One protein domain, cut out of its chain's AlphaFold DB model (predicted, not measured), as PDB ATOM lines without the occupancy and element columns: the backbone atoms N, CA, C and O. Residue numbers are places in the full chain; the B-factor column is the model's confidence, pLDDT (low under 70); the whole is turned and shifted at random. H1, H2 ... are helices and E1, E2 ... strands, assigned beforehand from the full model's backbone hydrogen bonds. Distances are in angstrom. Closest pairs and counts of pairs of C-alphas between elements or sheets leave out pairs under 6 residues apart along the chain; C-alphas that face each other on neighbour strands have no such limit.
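Overview. This is residues 582 to 711 of the 711 residues of an uncharacterized protein of Pseudomonas sp. PAMC 29040 (UniProt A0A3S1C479). Helix H5 is the core of a compact helical body: H2, H3, H4 and H7 pack on it, H2 with H5's residues 647 to 651 and H3 with its residues 655 to 658, strand E1 of a small hairpin with E2 packs on it too, and H6 packs on H7. H1 packs on H2 and H3 at one far end, and the loop at residues 679 to 683 makes the other. The 130 printed residues hold H1 to H6, antiparallel E1 and E2, then H7; the class is mostly helix, the radius of gyration of the C-alphas 13.9 A, the spans 46 by 32 by 23 A.

Arrangement. Start at the hairpin of E1, residues 686 to 689, and E2, residues 694 to 697, where N 687 and O 696 are within hydrogen-bond range at 3.0 A. H5, residues 646 to 658, has 16 pairs of C-alphas within 8 A of E1; the closest C-alphas of the two, those of Ser 647 and Gly 687, are 3.9 A apart. H7, residues 698 to 706, touches H5 at a shallow tilt of 17 degrees, the same way, closest at C-alphas 650 and 701, 5.3 A. H4, residues 630 to 641, H5 and H6, residues 664 to 677, form an up-and-down bundle, each running against the one before. H3, residues 615 to 628, touches H5 at a steep tilt of 57 degrees, closest at C-alphas 623 and 655, 6.2 A. H1, residues 582 to 590, and H2, residues 593 to 604, form a helical hairpin. In H2, H3, H4, H6 and H7 every O i to N i+4 pair is within hydrogen-bond range; H1 has 4 of 5, H5 7 of 9.

Along the chain. Find C-alpha 582 at (47.586, -32.196, 18.448), where H1 begins, and C-alpha 706 at (41.285, -4.792, 31.896), where H7 ends. H6 measures 20.1 A, H3 19.8 A and H5 18.2 A.

Size, cuts and confidence. C-alphas 590 and 681, the two farthest apart, are 46.9 A apart. The printed part has no cut and no long link. Look for pLDDT under 70 at residues 643, 679 to 683 and 708 to 711.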
ATOM      1  N   GLY A 582      47.959 -31.615  19.742       87.94
ATOM      2  CA  GLY A 582      47.586 -32.196  18.448       87.94
ATOM      3  C   GLY A 582      46.088 -32.051  18.147       87.94
ATOM      4  O   GLY A 582      45.744 -31.448  17.127       87.94
ATOM      5  N   PRO A 583      45.198 -32.534  19.039       89.69
ATOM      6  CA  PRO A 583      43.752 -32.393  18.890       89.69
ATOM      7  C   PRO A 583      43.286 -30.953  18.687       89.69
ATOM      8  O   PRO A 583      42.450 -30.714  17.821       89.69
ATOM      9  N   ILE A 584      43.832 -29.983  19.429       92.88
ATOM     10  CA  ILE A 584      43.453 -28.575  19.263       92.88
ATOM     11  C   ILE A 584      43.958 -28.020  17.929       92.88
ATOM     12  O   ILE A 584      43.178 -27.372  17.238       92.88
ATOM     13  N   ILE A 585      45.209 -28.293  17.530       92.69
ATOM     14  CA  ILE A 585      45.760 -27.832  16.239       92.69
ATOM     15  C   ILE A 585      44.923 -28.348  15.063       92.69
ATOM     16  O   ILE A 585      44.616 -27.588  14.150       92.69
ATOM     17  N   VAL A 586      44.525 -29.621  15.088       91.31
ATOM     18  CA  VAL A 586      43.619 -30.188  14.076       91.31
ATOM     19  C   VAL A 586      42.219 -29.582  14.218       91.31
ATOM     20  O   VAL A 586      41.565 -29.234  13.233       91.31
ATOM     21  N   GLY A 587      41.759 -29.436  15.459       91.19
ATOM     22  CA  GLY A 587      40.393 -29.069  15.781       91.19
ATOM     23  C   GLY A 587      40.014 -27.649  15.385       91.19
ATOM     24  O   GLY A 587      38.890 -27.438  14.934       91.19
ATOM     25  N   VAL A 588      40.937 -26.690  15.491       92.56
ATOM     26  CA  VAL A 588      40.660 -25.281  15.163       92.56
ATOM     27  C   VAL A 588      40.207 -25.075  13.714       92.56
ATOM     28  O   VAL A 588      39.378 -24.202  13.462       92.56
ATOM     29  N   GLU A 589      40.693 -25.899  12.783       89.75
ATOM     30  CA  GLU A 589      40.365 -25.806  11.353       89.75
ATOM     31  C   GLU A 589      39.279 -26.809  10.923       89.75
ATOM     32  O   GLU A 589      38.605 -26.597   9.916       89.75
ATOM     33  N   ARG A 590      39.095 -27.917  11.660       91.12
ATOM     34  CA  ARG A 590      38.264 -29.055  11.213       91.12
ATOM     35  C   ARG A 590      37.006 -29.311  12.044       91.12
ATOM     36  O   ARG A 590      36.120 -30.018  11.564       91.12
ATOM     37  N   LEU A 591      36.897 -28.773  13.260       90.75
ATOM     38  CA  LEU A 591      35.739 -28.995  14.134       90.75
ATOM     39  C   LEU A 591      34.729 -27.849  14.075       90.75
ATOM     40  O   LEU A 591      35.062 -26.686  13.857       90.75
ATOM     41  N   GLN A 592      33.470 -28.191  14.353       90.75
ATOM     42  CA  GLN A 592      32.418 -27.211  14.618       90.75
ATOM     43  C   GLN A 592      32.681 -26.477  15.940       90.75
ATOM     44  O   GLN A 592      33.188 -27.078  16.890       90.75
ATOM     45  N   GLY A 593      32.263 -25.208  16.026       90.81
ATOM     46  CA  GLY A 593      32.549 -24.326  17.165       90.81
ATOM     47  C   GLY A 593      32.188 -24.914  18.533       90.81
ATOM     48  O   GLY A 593      32.994 -24.841  19.450       90.81
ATOM     49  N   VAL A 594      31.037 -25.582  18.660       91.62
ATOM     50  CA  VAL A 594      30.596 -26.209  19.926       91.62
ATOM     51  C   VAL A 594      31.510 -27.363  20.355       91.62
ATOM     52  O   VAL A 594      31.852 -27.485  21.528       91.62
ATOM     53  N   LYS A 595      31.941 -28.213  19.412       90.69
ATOM     54  CA  LYS A 595      32.859 -29.321  19.722       90.69
ATOM     55  C   LYS A 595      34.248 -28.804  20.081       90.69
ATOM     56  O   LYS A 595      34.872 -29.305  21.012       90.69
ATOM     57  N   LEU A 596      34.714 -27.788  19.356       93.31
ATOM     58  CA  LEU A 596      35.983 -27.139  19.653       93.31
ATOM     59  C   LEU A 596      35.958 -26.455  21.027       93.31
ATOM     60  O   LEU A 596      36.928 -26.568  21.769       93.31
ATOM     61  N   GLU A 597      34.857 -25.794  21.392       93.50
ATOM     62  CA  GLU A 597      34.695 -25.170  22.710       93.50
ATOM     63  C   GLU A 597      34.801 -26.218  23.815       93.50
ATOM     64  O   GLU A 597      35.614 -26.047  24.720       93.50
ATOM     65  N   LYS A 598      34.099 -27.352  23.685       91.31
ATOM     66  CA  LYS A 598      34.184 -28.459  24.646       91.31
ATOM     67  C   LYS A 598      35.623 -28.961  24.817       91.31
ATOM     68  O   LYS A 598      36.059 -29.185  25.947       91.31
ATOM     69  N   LEU A 599      36.376 -29.088  23.718       91.56
ATOM     70  CA  LEU A 599      37.786 -29.492  23.744       91.56
ATOM     71  C   LEU A 599      38.667 -28.454  24.457       91.56
ATOM     72  O   LEU A 599      39.471 -28.809  25.319       91.56
ATOM     73  N   VAL A 600      38.495 -27.166  24.147       93.31
ATOM     74  CA  VAL A 600      39.222 -26.074  24.814       93.31
ATOM     75  C   VAL A 600      38.849 -26.001  26.298       93.31
ATOM     76  O   VAL A 600      39.719 -25.782  27.138       93.31
ATOM     77  N   ARG A 601      37.582 -26.228  26.657       92.44
ATOM     78  CA  ARG A 601      37.116 -26.260  28.050       92.44
ATOM     79  C   ARG A 601      37.728 -27.409  28.836       92.44
ATOM     80  O   ARG A 601      38.158 -27.195  29.969       92.44
ATOM     81  N   ALA A 602      37.797 -28.600  28.244       90.81
ATOM     82  CA  ALA A 602      38.480 -29.745  28.841       90.81
ATOM     83  C   ALA A 602      39.970 -29.441  29.055       90.81
ATOM     84  O   ALA A 602      40.489 -29.655  30.146       90.81
ATOM     85  N   MET A 603      40.622 -28.831  28.061       92.00
ATOM     86  CA  MET A 603      42.019 -28.407  28.160       92.00
ATOM     87  C   MET A 603      42.246 -27.371  29.273       92.00
ATOM     88  O   MET A 603      43.241 -27.462  29.985       92.00
ATOM     89  N   VAL A 604      41.358 -26.385  29.448       92.38
ATOM     90  CA  VAL A 604      41.483 -25.358  30.505       92.38
ATOM     91  C   VAL A 604      41.243 -25.935  31.902       92.38
ATOM     92  O   VAL A 604      41.834 -25.456  32.866       92.38
ATOM     93  N   ASN A 605      40.373 -26.937  32.028       90.06
ATOM     94  CA  ASN A 605      39.997 -27.537  33.312       90.06
ATOM     95  C   ASN A 605      40.725 -28.855  33.603       90.06
ATOM     96  O   ASN A 605      40.305 -29.606  34.485       90.06
ATOM     97  N   ARG A 606      41.795 -29.157  32.865       86.50
ATOM     98  CA  ARG A 606      42.549 -30.396  33.043       86.50
ATOM     99  C   ARG A 606      43.140 -30.496  34.460       86.50
ATOM    100  O   ARG A 606      43.455 -29.468  35.070       86.50
ATOM    101  N   PRO A 607      43.284 -31.717  35.002       78.44
ATOM    102  CA  PRO A 607      43.746 -31.914  36.374       78.44
ATOM    103  C   PRO A 607      45.248 -31.648  36.550       78.44
ATOM    104  O   PRO A 607      45.674 -31.284  37.645       78.44
ATOM    105  N   SER A 608      46.045 -31.816  35.492       76.31
ATOM    106  CA  SER A 608      47.501 -31.667  35.505       76.31
ATOM    107  C   SER A 608      47.980 -30.754  34.375       76.31
ATOM    108  O   SER A 608      47.423 -30.743  33.280       76.31
ATOM    109  N   TYR A 609      49.025 -29.977  34.663       81.31
ATOM    110  CA  TYR A 609      49.642 -29.032  33.732       81.31
ATOM    111  C   TYR A 609      51.124 -29.364  33.613       81.31
ATOM    112  O   TYR A 609      51.808 -29.531  34.625       81.31
ATOM    113  N   SER A 610      51.613 -29.476  32.384       78.38
ATOM    114  CA  SER A 610      52.980 -29.878  32.074       78.38
ATOM    115  C   SER A 610      53.563 -28.998  30.978       78.38
ATOM    116  O   SER A 610      52.875 -28.609  30.039       78.38
ATOM    117  N   LEU A 611      54.880 -28.770  31.019       75.19
ATOM    118  CA  LEU A 611      55.608 -28.118  29.920       75.19
ATOM    119  C   LEU A 611      55.442 -28.870  28.585       75.19
ATOM    120  O   LEU A 611      55.611 -28.288  27.514       75.19
ATOM    121  N   TRP A 612      55.103 -30.161  28.639       79.88
ATOM    122  CA  TRP A 612      54.810 -31.004  27.478       79.88
ATOM    123  C   TRP A 612      53.411 -30.799  26.889       79.88
ATOM    124  O   TRP A 612      53.123 -31.364  25.838       79.88
ATOM    125  N   ASP A 613      52.570 -29.971  27.507       84.88
ATOM    126  CA  ASP A 613      51.284 -29.579  26.929       84.88
ATOM    127  C   ASP A 613      51.467 -28.624  25.740       84.88
ATOM    128  O   ASP A 613      50.534 -28.427  24.961       84.88
ATOM    129  N   PHE A 614      52.663 -28.026  25.600       88.94
ATOM    130  CA  PHE A 614      52.994 -27.028  24.576       88.94
ATOM    131  C   PHE A 614      51.916 -25.940  24.494       88.94
ATOM    132  O   PHE A 614      51.377 -25.624  23.425       88.94
ATOM    133  N   GLN A 615      51.561 -25.399  25.666       91.12
ATOM    134  CA  GLN A 615      50.454 -24.465  25.821       91.12
ATOM    135  C   GLN A 615      50.640 -23.217  24.949       91.12
ATOM    136  O   GLN A 615      49.661 -22.682  24.445       91.12
ATOM    137  N   ASP A 616      51.873 -22.785  24.687       90.00
ATOM    138  CA  ASP A 616      52.194 -21.713  23.740       90.00
ATOM    139  C   ASP A 616      51.645 -21.984  22.325       90.00
ATOM    140  O   ASP A 616      51.086 -21.087  21.684       90.00
ATOM    141  N   ARG A 617      51.734 -23.232  21.851       92.06
ATOM    142  CA  ARG A 617      51.238 -23.666  20.531       92.06
ATOM    143  C   ARG A 617      49.731 -23.792  20.505       92.06
ATOM    144  O   ARG A 617      49.090 -23.333  19.559       92.06
ATOM    145  N   VAL A 618      49.167 -24.331  21.577       93.75
ATOM    146  CA  VAL A 618      47.719 -24.354  21.778       93.75
ATOM    147  C   VAL A 618      47.150 -22.935  21.794       93.75
ATOM    148  O   VAL A 618      46.193 -22.644  21.076       93.75
ATOM    149  N   ASN A 619      47.780 -22.032  22.545       94.56
ATOM    150  CA  ASN A 619      47.378 -20.638  22.649       94.56
ATOM    151  C   ASN A 619      47.387 -19.963  21.281       94.56
ATOM    152  O   ASN A 619      46.436 -19.259  20.951       94.56
ATOM    153  N   TYR A 620      48.431 -20.190  20.478       92.81
ATOM    154  CA  TYR A 620      48.513 -19.658  19.120       92.81
ATOM    155  C   TYR A 620      47.339 -20.137  18.250       92.81
ATOM    156  O   TYR A 620      46.667 -19.313  17.629       92.81
ATOM    157  N   ALA A 621      47.043 -21.442  18.252       93.75
ATOM    158  CA  ALA A 621      45.946 -22.020  17.475       93.75
ATOM    159  C   ALA A 621      44.568 -21.480  17.911       93.75
ATOM    160  O   ALA A 621      43.805 -20.979  17.081       93.75
ATOM    161  N   VAL A 622      44.266 -21.514  19.214       95.75
ATOM    162  CA  VAL A 622      42.983 -21.043  19.769       95.75
ATOM    163  C   VAL A 622      42.805 -19.543  19.544       95.75
ATOM    164  O   VAL A 622      41.748 -19.103  19.090       95.75
ATOM    165  N   LYS A 623      43.850 -18.744  19.798       95.12
ATOM    166  CA  LYS A 623      43.828 -17.297  19.560       95.12
ATOM    167  C   LYS A 623      43.588 -16.976  18.087       95.12
ATOM    168  O   LYS A 623      42.795 -16.080  17.793       95.12
ATOM    169  N   SER A 624      44.249 -17.689  17.172       92.69
ATOM    170  CA  SER A 624      44.034 -17.524  15.731       92.69
ATOM    171  C   SER A 624      42.569 -17.773  15.380       92.69
ATOM    172  O   SER A 624      41.951 -16.927  14.739       92.69
ATOM    173  N   LYS A 625      41.985 -18.867  15.886       95.06
ATOM    174  CA  LYS A 625      40.578 -19.211  15.653       95.06
ATOM    175  C   LYS A 625      39.613 -18.142  16.173       95.06
ATOM    176  O   LYS A 625      38.761 -17.696  15.415       95.06
ATOM    177  N   ILE A 626      39.779 -17.687  17.418       95.88
ATOM    178  CA  ILE A 626      38.954 -16.613  18.011       95.88
ATOM    179  C   ILE A 626      39.078 -15.312  17.206       95.88
ATOM    180  O   ILE A 626      38.101 -14.591  17.031       95.88
ATOM    181  N   SER A 627      40.271 -15.004  16.691       93.62
ATOM    182  CA  SER A 627      40.495 -13.781  15.911       93.62
ATOM    183  C   SER A 627      39.739 -13.792  14.574       93.62
ATOM    184  O   SER A 627      39.312 -12.732  14.113       93.62
ATOM    185  N   THR A 628      39.567 -14.968  13.959       92.81
ATOM    186  CA  THR A 628      38.981 -15.129  12.615       92.81
ATOM    187  C   THR A 628      37.520 -15.583  12.593       92.81
ATOM    188  O   THR A 628      36.873 -15.442  11.561       92.81
ATOM    189  N   ASP A 629      37.004 -16.147  13.687       94.81
ATOM    190  CA  ASP A 629      35.662 -16.738  13.777       94.81
ATOM    191  C   ASP A 629      34.852 -16.067  14.899       94.81
ATOM    192  O   ASP A 629      35.008 -16.383  16.082       94.81
ATOM    193  N   ASP A 630      33.990 -15.118  14.517       93.81
ATOM    194  CA  ASP A 630      33.159 -14.350  15.453       93.81
ATOM    195  C   ASP A 630      32.114 -15.217  16.172       93.81
ATOM    196  O   ASP A 630      31.755 -14.923  17.313       93.81
ATOM    197  N   GLU A 631      31.642 -16.300  15.543       94.62
ATOM    198  CA  GLU A 631      30.702 -17.232  16.170       94.62
ATOM    199  C   GLU A 631      31.398 -17.984  17.308       94.62
ATOM    200  O   GLU A 631      30.891 -18.035  18.430       94.62
ATOM    201  N   PHE A 632      32.608 -18.490  17.055       95.94
ATOM    202  CA  PHE A 632      33.411 -19.136  18.087       95.94
ATOM    203  C   PHE A 632      33.812 -18.165  19.207       95.94
ATOM    204  O   PHE A 632      33.728 -18.520  20.384       95.94
ATOM    205  N   ALA A 633      34.184 -16.925  18.876       95.19
ATOM    206  CA  ALA A 633      34.446 -15.892  19.879       95.19
ATOM    207  C   ALA A 633      33.208 -15.623  20.760       95.19
ATOM    208  O   ALA A 633      33.325 -15.534  21.985       95.19
ATOM    209  N   GLY A 634      32.019 -15.567  20.151       94.31
ATOM    210  CA  GLY A 634      30.742 -15.444  20.853       94.31
ATOM    211  C   GLY A 634      30.456 -16.618  21.794       94.31
ATOM    212  O   GLY A 634      30.022 -16.391  22.923       94.31
ATOM    213  N   LEU A 635      30.761 -17.854  21.382       94.19
ATOM    214  CA  LEU A 635      30.626 -19.048  22.228       94.19
ATOM    215  C   LEU A 635      31.524 -18.979  23.472       94.19
ATOM    216  O   LEU A 635      31.046 -19.207  24.582       94.19
ATOM    217  N   ILE A 636      32.796 -18.597  23.309       94.88
ATOM    218  CA  ILE A 636      33.732 -18.424  24.434       94.88
ATOM    219  C   ILE A 636      33.246 -17.321  25.392       94.88
ATOM    220  O   ILE A 636      33.282 -17.496  26.612       94.88
ATOM    221  N   GLY A 637      32.748 -16.200  24.857       93.81
ATOM    222  CA  GLY A 637      32.180 -15.108  25.655       93.81
ATOM    223  C   GLY A 637      30.917 -15.509  26.423       93.81
ATOM    224  O   GLY A 637      30.780 -15.174  27.601       93.81
ATOM    225  N   ALA A 638      30.020 -16.266  25.788       92.75
ATOM    226  CA  ALA A 638      28.813 -16.786  26.425       92.75
ATOM    227  C   ALA A 638      29.146 -17.772  27.553       92.75
ATOM    228  O   ALA A 638      28.555 -17.691  28.631       92.75
ATOM    229  N   GLN A 639      30.126 -18.653  27.339       91.81
ATOM    230  CA  GLN A 639      30.560 -19.606  28.357       91.81
ATOM    231  C   GLN A 639      31.154 -18.895  29.580       91.81
ATOM    232  O   GLN A 639      30.775 -19.214  30.706       91.81
ATOM    233  N   LEU A 640      31.982 -17.863  29.369       93.50
ATOM    234  CA  LEU A 640      32.521 -17.029  30.451       93.50
ATOM    235  C   LEU A 640      31.414 -16.393  31.318       93.50
ATOM    236  O   LEU A 640      31.581 -16.242  32.529       93.50
ATOM    237  N   ALA A 641      30.270 -16.040  30.723       90.06
ATOM    238  CA  ALA A 641      29.154 -15.415  31.431       90.06
ATOM    239  C   ALA A 641      28.295 -16.395  32.264       90.06
ATOM    240  O   ALA A 641      27.616 -15.958  33.195       90.06
ATOM    241  N   LEU A 642      28.312 -17.702  31.964       85.56
ATOM    242  CA  LEU A 642      27.370 -18.705  32.495       85.56
ATOM    243  C   LEU A 642      27.749 -19.326  33.856       85.56
ATOM    244  O   LEU A 642      27.053 -20.225  34.324       85.56
ATOM    245  N   SER A 643      28.751 -18.782  34.555       62.38
ATOM    246  CA  SER A 643      29.380 -19.315  35.789       62.38
ATOM    247  C   SER A 643      30.529 -20.280  35.507       62.38
ATOM    248  O   SER A 643      30.442 -21.487  35.723       62.38
ATOM    249  N   SER A 644      31.628 -19.698  35.047       79.31
ATOM    250  CA  SER A 644      32.888 -20.373  34.771       79.31
ATOM    251  C   SER A 644      33.667 -20.760  36.029       79.31
ATOM    252  O   SER A 644      33.641 -20.053  37.041       79.31
ATOM    253  N   SER A 645      34.404 -21.871  35.948       91.81
ATOM    254  CA  SER A 645      35.446 -22.210  36.926       91.81
ATOM    255  C   SER A 645      36.504 -21.097  37.004       91.81
ATOM    256  O   SER A 645      36.622 -20.267  36.102       91.81
ATOM    257  N   GLU A 646      37.326 -21.071  38.055       92.81
ATOM    258  CA  GLU A 646      38.384 -20.054  38.167       92.81
ATOM    259  C   GLU A 646      39.420 -20.149  37.023       92.81
ATOM    260  O   GLU A 646      39.964 -19.127  36.590       92.81
ATOM    261  N   SER A 647      39.655 -21.354  36.486       94.06
ATOM    262  CA  SER A 647      40.492 -21.571  35.298       94.06
ATOM    263  C   SER A 647      39.828 -21.051  34.024       94.06
ATOM    264  O   SER A 647      40.482 -20.395  33.217       94.06
ATOM    265  N   GLU A 648      38.524 -21.270  33.849       95.19
ATOM    266  CA  GLU A 648      37.771 -20.715  32.721       95.19
ATOM    267  C   GLU A 648      37.737 -19.185  32.764       95.19
ATOM    268  O   GLU A 648      38.025 -18.544  31.755       95.19
ATOM    269  N   ILE A 649      37.487 -18.587  33.936       95.12
ATOM    270  CA  ILE A 649      37.534 -17.128  34.114       95.12
ATOM    271  C   ILE A 649      38.904 -16.595  33.704       95.12
ATOM    272  O   ILE A 649      38.989 -15.628  32.945       95.12
ATOM    273  N   SER A 650      39.973 -17.227  34.187       93.75
ATOM    274  CA  SER A 650      41.345 -16.803  33.905       93.75
ATOM    275  C   SER A 650      41.705 -16.968  32.429       93.75
ATOM    276  O   SER A 650      42.221 -16.037  31.823       93.75
ATOM    277  N   SER A 651      41.402 -18.116  31.827       95.62
ATOM    278  CA  SER A 651      41.821 -18.451  30.464       95.62
ATOM    279  C   SER A 651      40.960 -17.786  29.386       95.62
ATOM    280  O   SER A 651      41.495 -17.209  28.439       95.62
ATOM    281  N   TYR A 652      39.629 -17.816  29.501       95.94
ATOM    282  CA  TYR A 652      38.740 -17.321  28.438       95.94
ATOM    283  C   TYR A 652      38.763 -15.806  28.323       95.94
ATOM    284  O   TYR A 652      38.841 -15.277  27.213       95.94
ATOM    285  N   SER A 653      38.770 -15.100  29.457       94.56
ATOM    286  CA  SER A 653      38.897 -13.639  29.456       94.56
ATOM    287  C   SER A 653      40.203 -13.202  28.783       94.56
ATOM    288  O   SER A 653      40.205 -12.297  27.947       94.56
ATOM    289  N   ARG A 654      41.305 -13.906  29.066       93.31
ATOM    290  CA  ARG A 654      42.621 -13.663  28.472       93.31
ATOM    291  C   ARG A 654      42.682 -14.021  26.992       93.31
ATOM    292  O   ARG A 654      43.268 -13.260  26.222       93.31
ATOM    293  N   TYR A 655      42.049 -15.109  26.557       94.94
ATOM    294  CA  TYR A 655      41.943 -15.436  25.136       94.94
ATOM    295  C   TYR A 655      41.191 -14.357  24.356       94.94
ATOM    296  O   TYR A 655      41.741 -13.838  23.384       94.94
ATOM    297  N   LEU A 656      39.999 -13.963  24.817       94.44
ATOM    298  CA  LEU A 656      39.195 -12.911  24.185       94.44
ATOM    299  C   LEU A 656      39.954 -11.581  24.124       94.44
ATOM    300  O   LEU A 656      40.018 -10.957  23.066       94.44
ATOM    301  N   ALA A 657      40.589 -11.181  25.229       92.56
ATOM    302  CA  ALA A 657      41.394  -9.963  25.282       92.56
ATOM    303  C   ALA A 657      42.595 -10.024  24.329       92.56
ATOM    304  O   ALA A 657      42.817  -9.107  23.540       92.56
ATOM    305  N   SER A 658      43.356 -11.122  24.353       91.25
ATOM    306  CA  SER A 658      44.559 -11.265  23.527       91.25
ATOM    307  C   SER A 658      44.255 -11.325  22.026       91.25
ATOM    308  O   SER A 658      45.102 -10.913  21.231       91.25
ATOM    309  N   ALA A 659      43.073 -11.822  21.645       92.44
ATOM    310  CA  ALA A 659      42.571 -11.881  20.273       92.44
ATOM    311  C   ALA A 659      41.888 -10.578  19.809       92.44
ATOM    312  O   ALA A 659      41.492 -10.484  18.651       92.44
ATOM    313  N   GLY A 660      41.731  -9.579  20.687       90.88
ATOM    314  CA  GLY A 660      41.018  -8.340  20.361       90.88
ATOM    315  C   GLY A 660      39.512  -8.539  20.149       90.88
ATOM    316  O   GLY A 660      38.910  -7.826  19.355       90.88
ATOM    317  N   LYS A 661      38.908  -9.526  20.824       92.19
ATOM    318  CA  LYS A 661      37.474  -9.875  20.742       92.19
ATOM    319  C   LYS A 661      36.734  -9.655  22.067       92.19
ATOM    320  O   LYS A 661      35.687 -10.249  22.314       92.19
ATOM    321  N   LEU A 662      37.291  -8.826  22.948       89.25
ATOM    322  CA  LEU A 662      36.684  -8.486  24.232       89.25
ATOM    323  C   LEU A 662      35.699  -7.320  24.065       89.25
ATOM    324  O   LEU A 662      36.107  -6.161  24.066       89.25
ATOM    325  N   ASN A 663      34.408  -7.633  23.953       88.94
ATOM    326  CA  ASN A 663      33.350  -6.626  23.832       88.94
ATOM    327  C   ASN A 663      33.022  -5.940  25.180       88.94
ATOM    328  O   ASN A 663      33.443  -6.388  26.252       88.94
ATOM    329  N   GLU A 664      32.236  -4.856  25.138       89.44
ATOM    330  CA  GLU A 664      31.860  -4.069  26.327       89.44
ATOM    331  C   GLU A 664      31.137  -4.891  27.410       89.44
ATOM    332  O   GLU A 664      31.367  -4.684  28.606       89.44
ATOM    333  N   GLU A 665      30.286  -5.841  27.017       90.50
ATOM    334  CA  GLU A 665      29.538  -6.684  27.952       90.50
ATOM    335  C   GLU A 665      30.477  -7.612  28.732       90.50
ATOM    336  O   GLU A 665      30.436  -7.659  29.968       90.50
ATOM    337  N   THR A 666      31.368  -8.309  28.022       89.94
ATOM    338  CA  THR A 666      32.372  -9.197  28.612       89.94
ATOM    339  C   THR A 666      33.382  -8.410  29.442       89.94
ATOM    340  O   THR A 666      33.733  -8.839  30.543       89.94
ATOM    341  N   HIS A 667      33.798  -7.228  28.982       91.69
ATOM    342  CA  HIS A 667      34.645  -6.320  29.756       91.69
ATOM    343  C   HIS A 667      33.965  -5.916  31.078       91.69
ATOM    344  O   HIS A 667      34.547  -6.049  32.158       91.69
ATOM    345  N   GLY A 668      32.697  -5.495  31.024       92.12
ATOM    346  CA  GLY A 668      31.904  -5.172  32.210       92.12
ATOM    347  C   GLY A 668      31.721  -6.365  33.156       92.12
ATOM    348  O   GLY A 668      31.725  -6.192  34.376       92.12
ATOM    349  N   HIS A 669      31.594  -7.583  32.618       92.62
ATOM    350  CA  HIS A 669      31.561  -8.811  33.412       92.62
ATOM    351  C   HIS A 669      32.899  -9.076  34.120       92.62
ATOM    352  O   HIS A 669      32.904  -9.301  35.331       92.62
ATOM    353  N   CYS A 670      34.029  -8.950  33.417       93.00
ATOM    354  CA  CYS A 670      35.369  -9.098  33.996       93.00
ATOM    355  C   CYS A 670      35.609  -8.109  35.148       93.00
ATOM    356  O   CYS A 670      36.118  -8.497  36.199       93.00
ATOM    357  N   LEU A 671      35.162  -6.856  35.005       92.44
ATOM    358  CA  LEU A 671      35.251  -5.854  36.070       92.44
ATOM    359  C   LEU A 671      34.417  -6.233  37.307       92.44
ATOM    360  O   LEU A 671      34.868  -6.058  38.440       92.44
ATOM    361  N   ARG A 672      33.212  -6.791  37.118       91.75
ATOM    362  CA  ARG A 672      32.398  -7.306  38.234       91.75
ATOM    363  C   ARG A 672      33.081  -8.478  38.937       91.75
ATOM    364  O   ARG A 672      33.099  -8.507  40.168       91.75
ATOM    365  N   LEU A 673      33.662  -9.410  38.178       91.00
ATOM    366  CA  LEU A 673      34.401 -10.550  38.728       91.00
ATOM    367  C   LEU A 673      35.637 -10.111  39.520       91.00
ATOM    368  O   LEU A 673      35.901 -10.699  40.570       91.00
ATOM    369  N   LEU A 674      36.350  -9.082  39.042       89.75
ATOM    370  CA  LEU A 674      37.499  -8.496  39.731       89.75
ATOM    371  C   LEU A 674      37.057  -7.908  41.072       89.75
ATOM    372  O   LEU A 674      37.523  -8.351  42.118       89.75
ATOM    373  N   ASN A 675      36.085  -6.993  41.056       87.81
ATOM    374  CA  ASN A 675      35.597  -6.321  42.263       87.81
ATOM    375  C   ASN A 675      35.063  -7.301  43.319       87.81
ATOM    376  O   ASN A 675      35.271  -7.094  44.513       87.81
ATOM    377  N   ALA A 676      34.415  -8.390  42.897       85.12
ATOM    378  CA  ALA A 676      33.944  -9.435  43.806       85.12
ATOM    379  C   ALA A 676      35.088 -10.200  44.505       85.12
ATOM    380  O   ALA A 676      34.881 -10.761  45.581       85.12
ATOM    381  N   ARG A 677      36.285 -10.232  43.905       82.50
ATOM    382  CA  ARG A 677      37.454 -10.996  44.374       82.50
ATOM    383  C   ARG A 677      38.537 -10.132  45.033       82.50
ATOM    384  O   ARG A 677      39.367 -10.676  45.752       82.50
ATOM    385  N   SER A 678      38.516  -8.809  44.868       71.75
ATOM    386  CA  SER A 678      39.538  -7.872  45.378       71.75
ATOM    387  C   SER A 678      39.482  -7.566  46.892       71.75
ATOM    388  O   SER A 678      39.952  -6.516  47.326       71.75
ATOM    389  N   SER A 679      38.927  -8.447  47.731       67.50
ATOM    390  CA  SER A 679      38.879  -8.223  49.188       67.50
ATOM    391  C   SER A 679      40.240  -8.470  49.852       67.50
ATOM    392  O   SER A 679      40.804  -9.556  49.732       67.50
ATOM    393  N   SER A 680      40.746  -7.493  50.613       56.59
ATOM    394  CA  SER A 680      42.102  -7.473  51.195       56.59
ATOM    395  C   SER A 680      42.345  -8.440  52.366       56.59
ATOM    396  O   SER A 680      43.420  -8.415  52.959       56.59
ATOM    397  N   LEU A 681      41.354  -9.251  52.751       56.72
ATOM    398  CA  LEU A 681      41.391 -10.082  53.966       56.72
ATOM    399  C   LEU A 681      41.331 -11.595  53.696       56.72
ATOM    400  O   LEU A 681      41.188 -12.373  54.638       56.72
ATOM    401  N   ARG A 682      41.398 -12.043  52.434       61.69
ATOM    402  CA  ARG A 682      41.339 -13.472  52.079       61.69
ATOM    403  C   ARG A 682      42.401 -13.838  51.048       61.69
ATOM    404  O   ARG A 682      42.769 -13.016  50.216       61.69
ATOM    405  N   ILE A 683      42.852 -15.092  51.094       63.81
ATOM    406  CA  ILE A 683      43.678 -15.677  50.033       63.81
ATOM    407  C   ILE A 683      42.866 -15.608  48.727       63.81
ATOM    408  O   ILE A 683      41.708 -16.045  48.728       63.81
ATOM    409  N   PRO A 684      43.413 -15.046  47.636       73.75
ATOM    410  CA  PRO A 684      42.675 -14.907  46.389       73.75
ATOM    411  C   PRO A 684      42.363 -16.277  45.775       73.75
ATOM    412  O   PRO A 684      43.129 -17.230  45.919       73.75
ATOM    413  N   ALA A 685      41.241 -16.376  45.059       82.56
ATOM    414  CA  ALA A 685      40.943 -17.551  44.246       82.56
ATOM    415  C   ALA A 685      41.992 -17.694  43.131       82.56
ATOM    416  O   ALA A 685      42.394 -16.693  42.529       82.56
ATOM    417  N   HIS A 686      42.439 -18.923  42.877       87.88
ATOM    418  CA  HIS A 686      43.427 -19.241  41.849       87.88
ATOM    419  C   HIS A 686      42.777 -20.040  40.727       87.88
ATOM    420  O   HIS A 686      41.928 -20.893  40.979       87.88
ATOM    421  N   GLY A 687      43.204 -19.766  39.503       89.75
ATOM    422  CA  GLY A 687      42.788 -20.484  38.310       89.75
ATOM    423  C   GLY A 687      43.965 -20.640  37.365       89.75
ATOM    424  O   GLY A 687      44.933 -19.877  37.434       89.75
ATOM    425  N   TYR A 688      43.892 -21.639  36.496       91.94
ATOM    426  CA  TYR A 688      44.844 -21.765  35.407       91.94
ATOM    427  C   TYR A 688      44.579 -20.684  34.357       91.94
ATOM    428  O   TYR A 688      43.489 -20.603  33.791       91.94
ATOM    429  N   ASP A 689      45.574 -19.838  34.118       91.62
ATOM    430  CA  ASP A 689      45.601 -18.901  33.005       91.62
ATOM    431  C   ASP A 689      46.381 -19.534  31.857       91.62
ATOM    432  O   ASP A 689      47.613 -19.553  31.870       91.62
ATOM    433  N   SER A 690      45.663 -20.020  30.846       91.75
ATOM    434  CA  SER A 690      46.262 -20.660  29.678       91.75
ATOM    435  C   SER A 690      47.232 -19.749  28.935       91.75
ATOM    436  O   SER A 690      48.237 -20.227  28.426       91.75
ATOM    437  N   THR A 691      46.983 -18.436  28.893       91.25
ATOM    438  CA  THR A 691      47.852 -17.487  28.181       91.25
ATOM    439  C   THR A 691      49.170 -17.238  28.900       91.25
ATOM    440  O   THR A 691      50.174 -16.976  28.242       91.25
ATOM    441  N   ALA A 692      49.156 -17.306  30.232       86.38
ATOM    442  CA  ALA A 692      50.348 -17.211  31.068       86.38
ATOM    443  C   ALA A 692      50.990 -18.582  31.345       86.38
ATOM    444  O   ALA A 692      52.068 -18.612  31.930       86.38
ATOM    445  N   ASP A 693      50.325 -19.676  30.951       89.69
ATOM    446  CA  ASP A 693      50.703 -21.066  31.240       89.69
ATOM    447  C   ASP A 693      50.987 -21.294  32.737       89.69
ATOM    448  O   ASP A 693      52.000 -21.865  33.141       89.69
ATOM    449  N   ALA A 694      50.116 -20.753  33.596       86.44
ATOM    450  CA  ALA A 694      50.338 -20.757  35.039       86.44
ATOM    451  C   ALA A 694      49.039 -20.758  35.846       86.44
ATOM    452  O   ALA A 694      48.074 -20.061  35.522       86.44
ATOM    453  N   VAL A 695      49.051 -21.471  36.975       86.31
ATOM    454  CA  VAL A 695      48.025 -21.327  38.015       86.31
ATOM    455  C   VAL A 695      48.359 -20.101  38.854       86.31
ATOM    456  O   VAL A 695      49.375 -20.063  39.547       86.31
ATOM    457  N   ARG A 696      47.506 -19.077  38.789       83.88
ATOM    458  CA  ARG A 696      47.750 -17.783  39.441       83.88
ATOM    459  C   ARG A 696      46.462 -17.174  39.997       83.88
ATOM    460  O   ARG A 696      45.374 -17.640  39.652       83.88
ATOM    461  N   PRO A 697      46.548 -16.146  40.865       87.44
ATOM    462  CA  PRO A 697      45.369 -15.431  41.330       87.44
ATOM    463  C   PRO A 697      44.525 -14.935  40.156       87.44
ATOM    464  O   PRO A 697      45.025 -14.229  39.280       87.44
ATOM    465  N   VAL A 698      43.231 -15.241  40.171       89.00
ATOM    466  CA  VAL A 698      42.283 -14.871  39.102       89.00
ATOM    467  C   VAL A 698      42.238 -13.355  38.910       89.00
ATOM    468  O   VAL A 698      42.098 -12.854  37.799       89.00
ATOM    469  N   VAL A 699      42.436 -12.607  39.998       88.00
ATOM    470  CA  VAL A 699      42.549 -11.145  39.978       88.00
ATOM    471  C   VAL A 699      43.697 -10.651  39.092       88.00
ATOM    472  O   VAL A 699      43.529  -9.629  38.439       88.00
ATOM    473  N   HIS A 700      44.821 -11.370  38.998       87.50
ATOM    474  CA  HIS A 700      45.927 -10.994  38.109       87.50
ATOM    475  C   HIS A 700      45.539 -11.185  36.641       87.50
ATOM    476  O   HIS A 700      45.777 -10.298  35.828       87.50
ATOM    477  N   SER A 701      44.873 -12.295  36.315       90.00
ATOM    478  CA  SER A 701      44.358 -12.552  34.966       90.00
ATOM    479  C   SER A 701      43.351 -11.487  34.536       90.00
ATOM    480  O   SER A 701      43.464 -10.938  33.443       90.00
ATOM    481  N   LEU A 702      42.417 -11.128  35.419       91.19
ATOM    482  CA  LEU A 702      41.420 -10.089  35.151       91.19
ATOM    483  C   LEU A 702      42.042  -8.693  35.027       91.19
ATOM    484  O   LEU A 702      41.635  -7.928  34.156       91.19
ATOM    485  N   LEU A 703      43.038  -8.353  35.851       88.94
ATOM    486  CA  LEU A 703      43.770  -7.093  35.705       88.94
ATOM    487  C   LEU A 703      44.490  -7.028  34.356       88.94
ATOM    488  O   LEU A 703      44.337  -6.042  33.642       88.94
ATOM    489  N   ASP A 704      45.187  -8.094  33.954       87.25
ATOM    490  CA  ASP A 704      45.881  -8.116  32.665       87.25
ATOM    491  C   ASP A 704      44.906  -8.024  31.464       87.25
ATOM    492  O   ASP A 704      45.312  -7.629  30.373       87.25
ATOM    493  N   VAL A 705      43.631  -8.401  31.637       89.19
ATOM    494  CA  VAL A 705      42.558  -8.196  30.644       89.19
ATOM    495  C   VAL A 705      42.119  -6.732  30.596       89.19
ATOM    496  O   VAL A 705      42.021  -6.152  29.517       89.19
ATOM    497  N   LEU A 706      41.875  -6.129  31.761       87.00
ATOM    498  CA  LEU A 706      41.285  -4.792  31.896       87.00
ATOM    499  C   LEU A 706      42.274  -3.645  31.630       87.00
ATOM    500  O   LEU A 706      41.857  -2.506  31.449       87.00
ATOM    501  N   VAL A 707      43.579  -3.928  31.592       75.50
ATOM    502  CA  VAL A 707      44.608  -2.963  31.165       75.50
ATOM    503  C   VAL A 707      44.636  -2.791  29.631       75.50
ATOM    504  O   VAL A 707      45.169  -1.805  29.121       75.50
ATOM    505  N   GLY A 708      44.063  -3.734  28.873       63.84
ATOM    506  CA  GLY A 708      44.008  -3.689  27.411       63.84
ATOM    507  C   GLY A 708      43.005  -2.669  26.853       63.84
ATOM    508  O   GLY A 708      42.087  -2.224  27.534       63.84
ATOM    509  N   LYS A 709      43.161  -2.304  25.573       55.53
ATOM    510  CA  LYS A 709      42.156  -1.499  24.854       55.53
ATOM    511  C   LYS A 709      40.869  -2.313  24.658       55.53
ATOM    512  O   LYS A 709      40.944  -3.495  24.335       55.53
ATOM    513  N   ILE A 710      39.717  -1.661  24.816       50.19
ATOM    514  CA  ILE A 710      38.404  -2.188  24.409       50.19
ATOM    515  C   ILE A 710      38.320  -2.075  22.878       50.19
ATOM    516  O   ILE A 710      38.709  -1.032  22.341       50.19
ATOM    517  N   TYR A 711      37.875  -3.135  22.198       46.81
ATOM    518  CA  TYR A 711      37.804  -3.216  20.732       46.81
ATOM    519  C   TYR A 711      36.374  -3.364  20.229       46.81
ATOM    520  O   TYR A 711      35.603  -4.121  20.866       46.81
TER     521      TYR A 711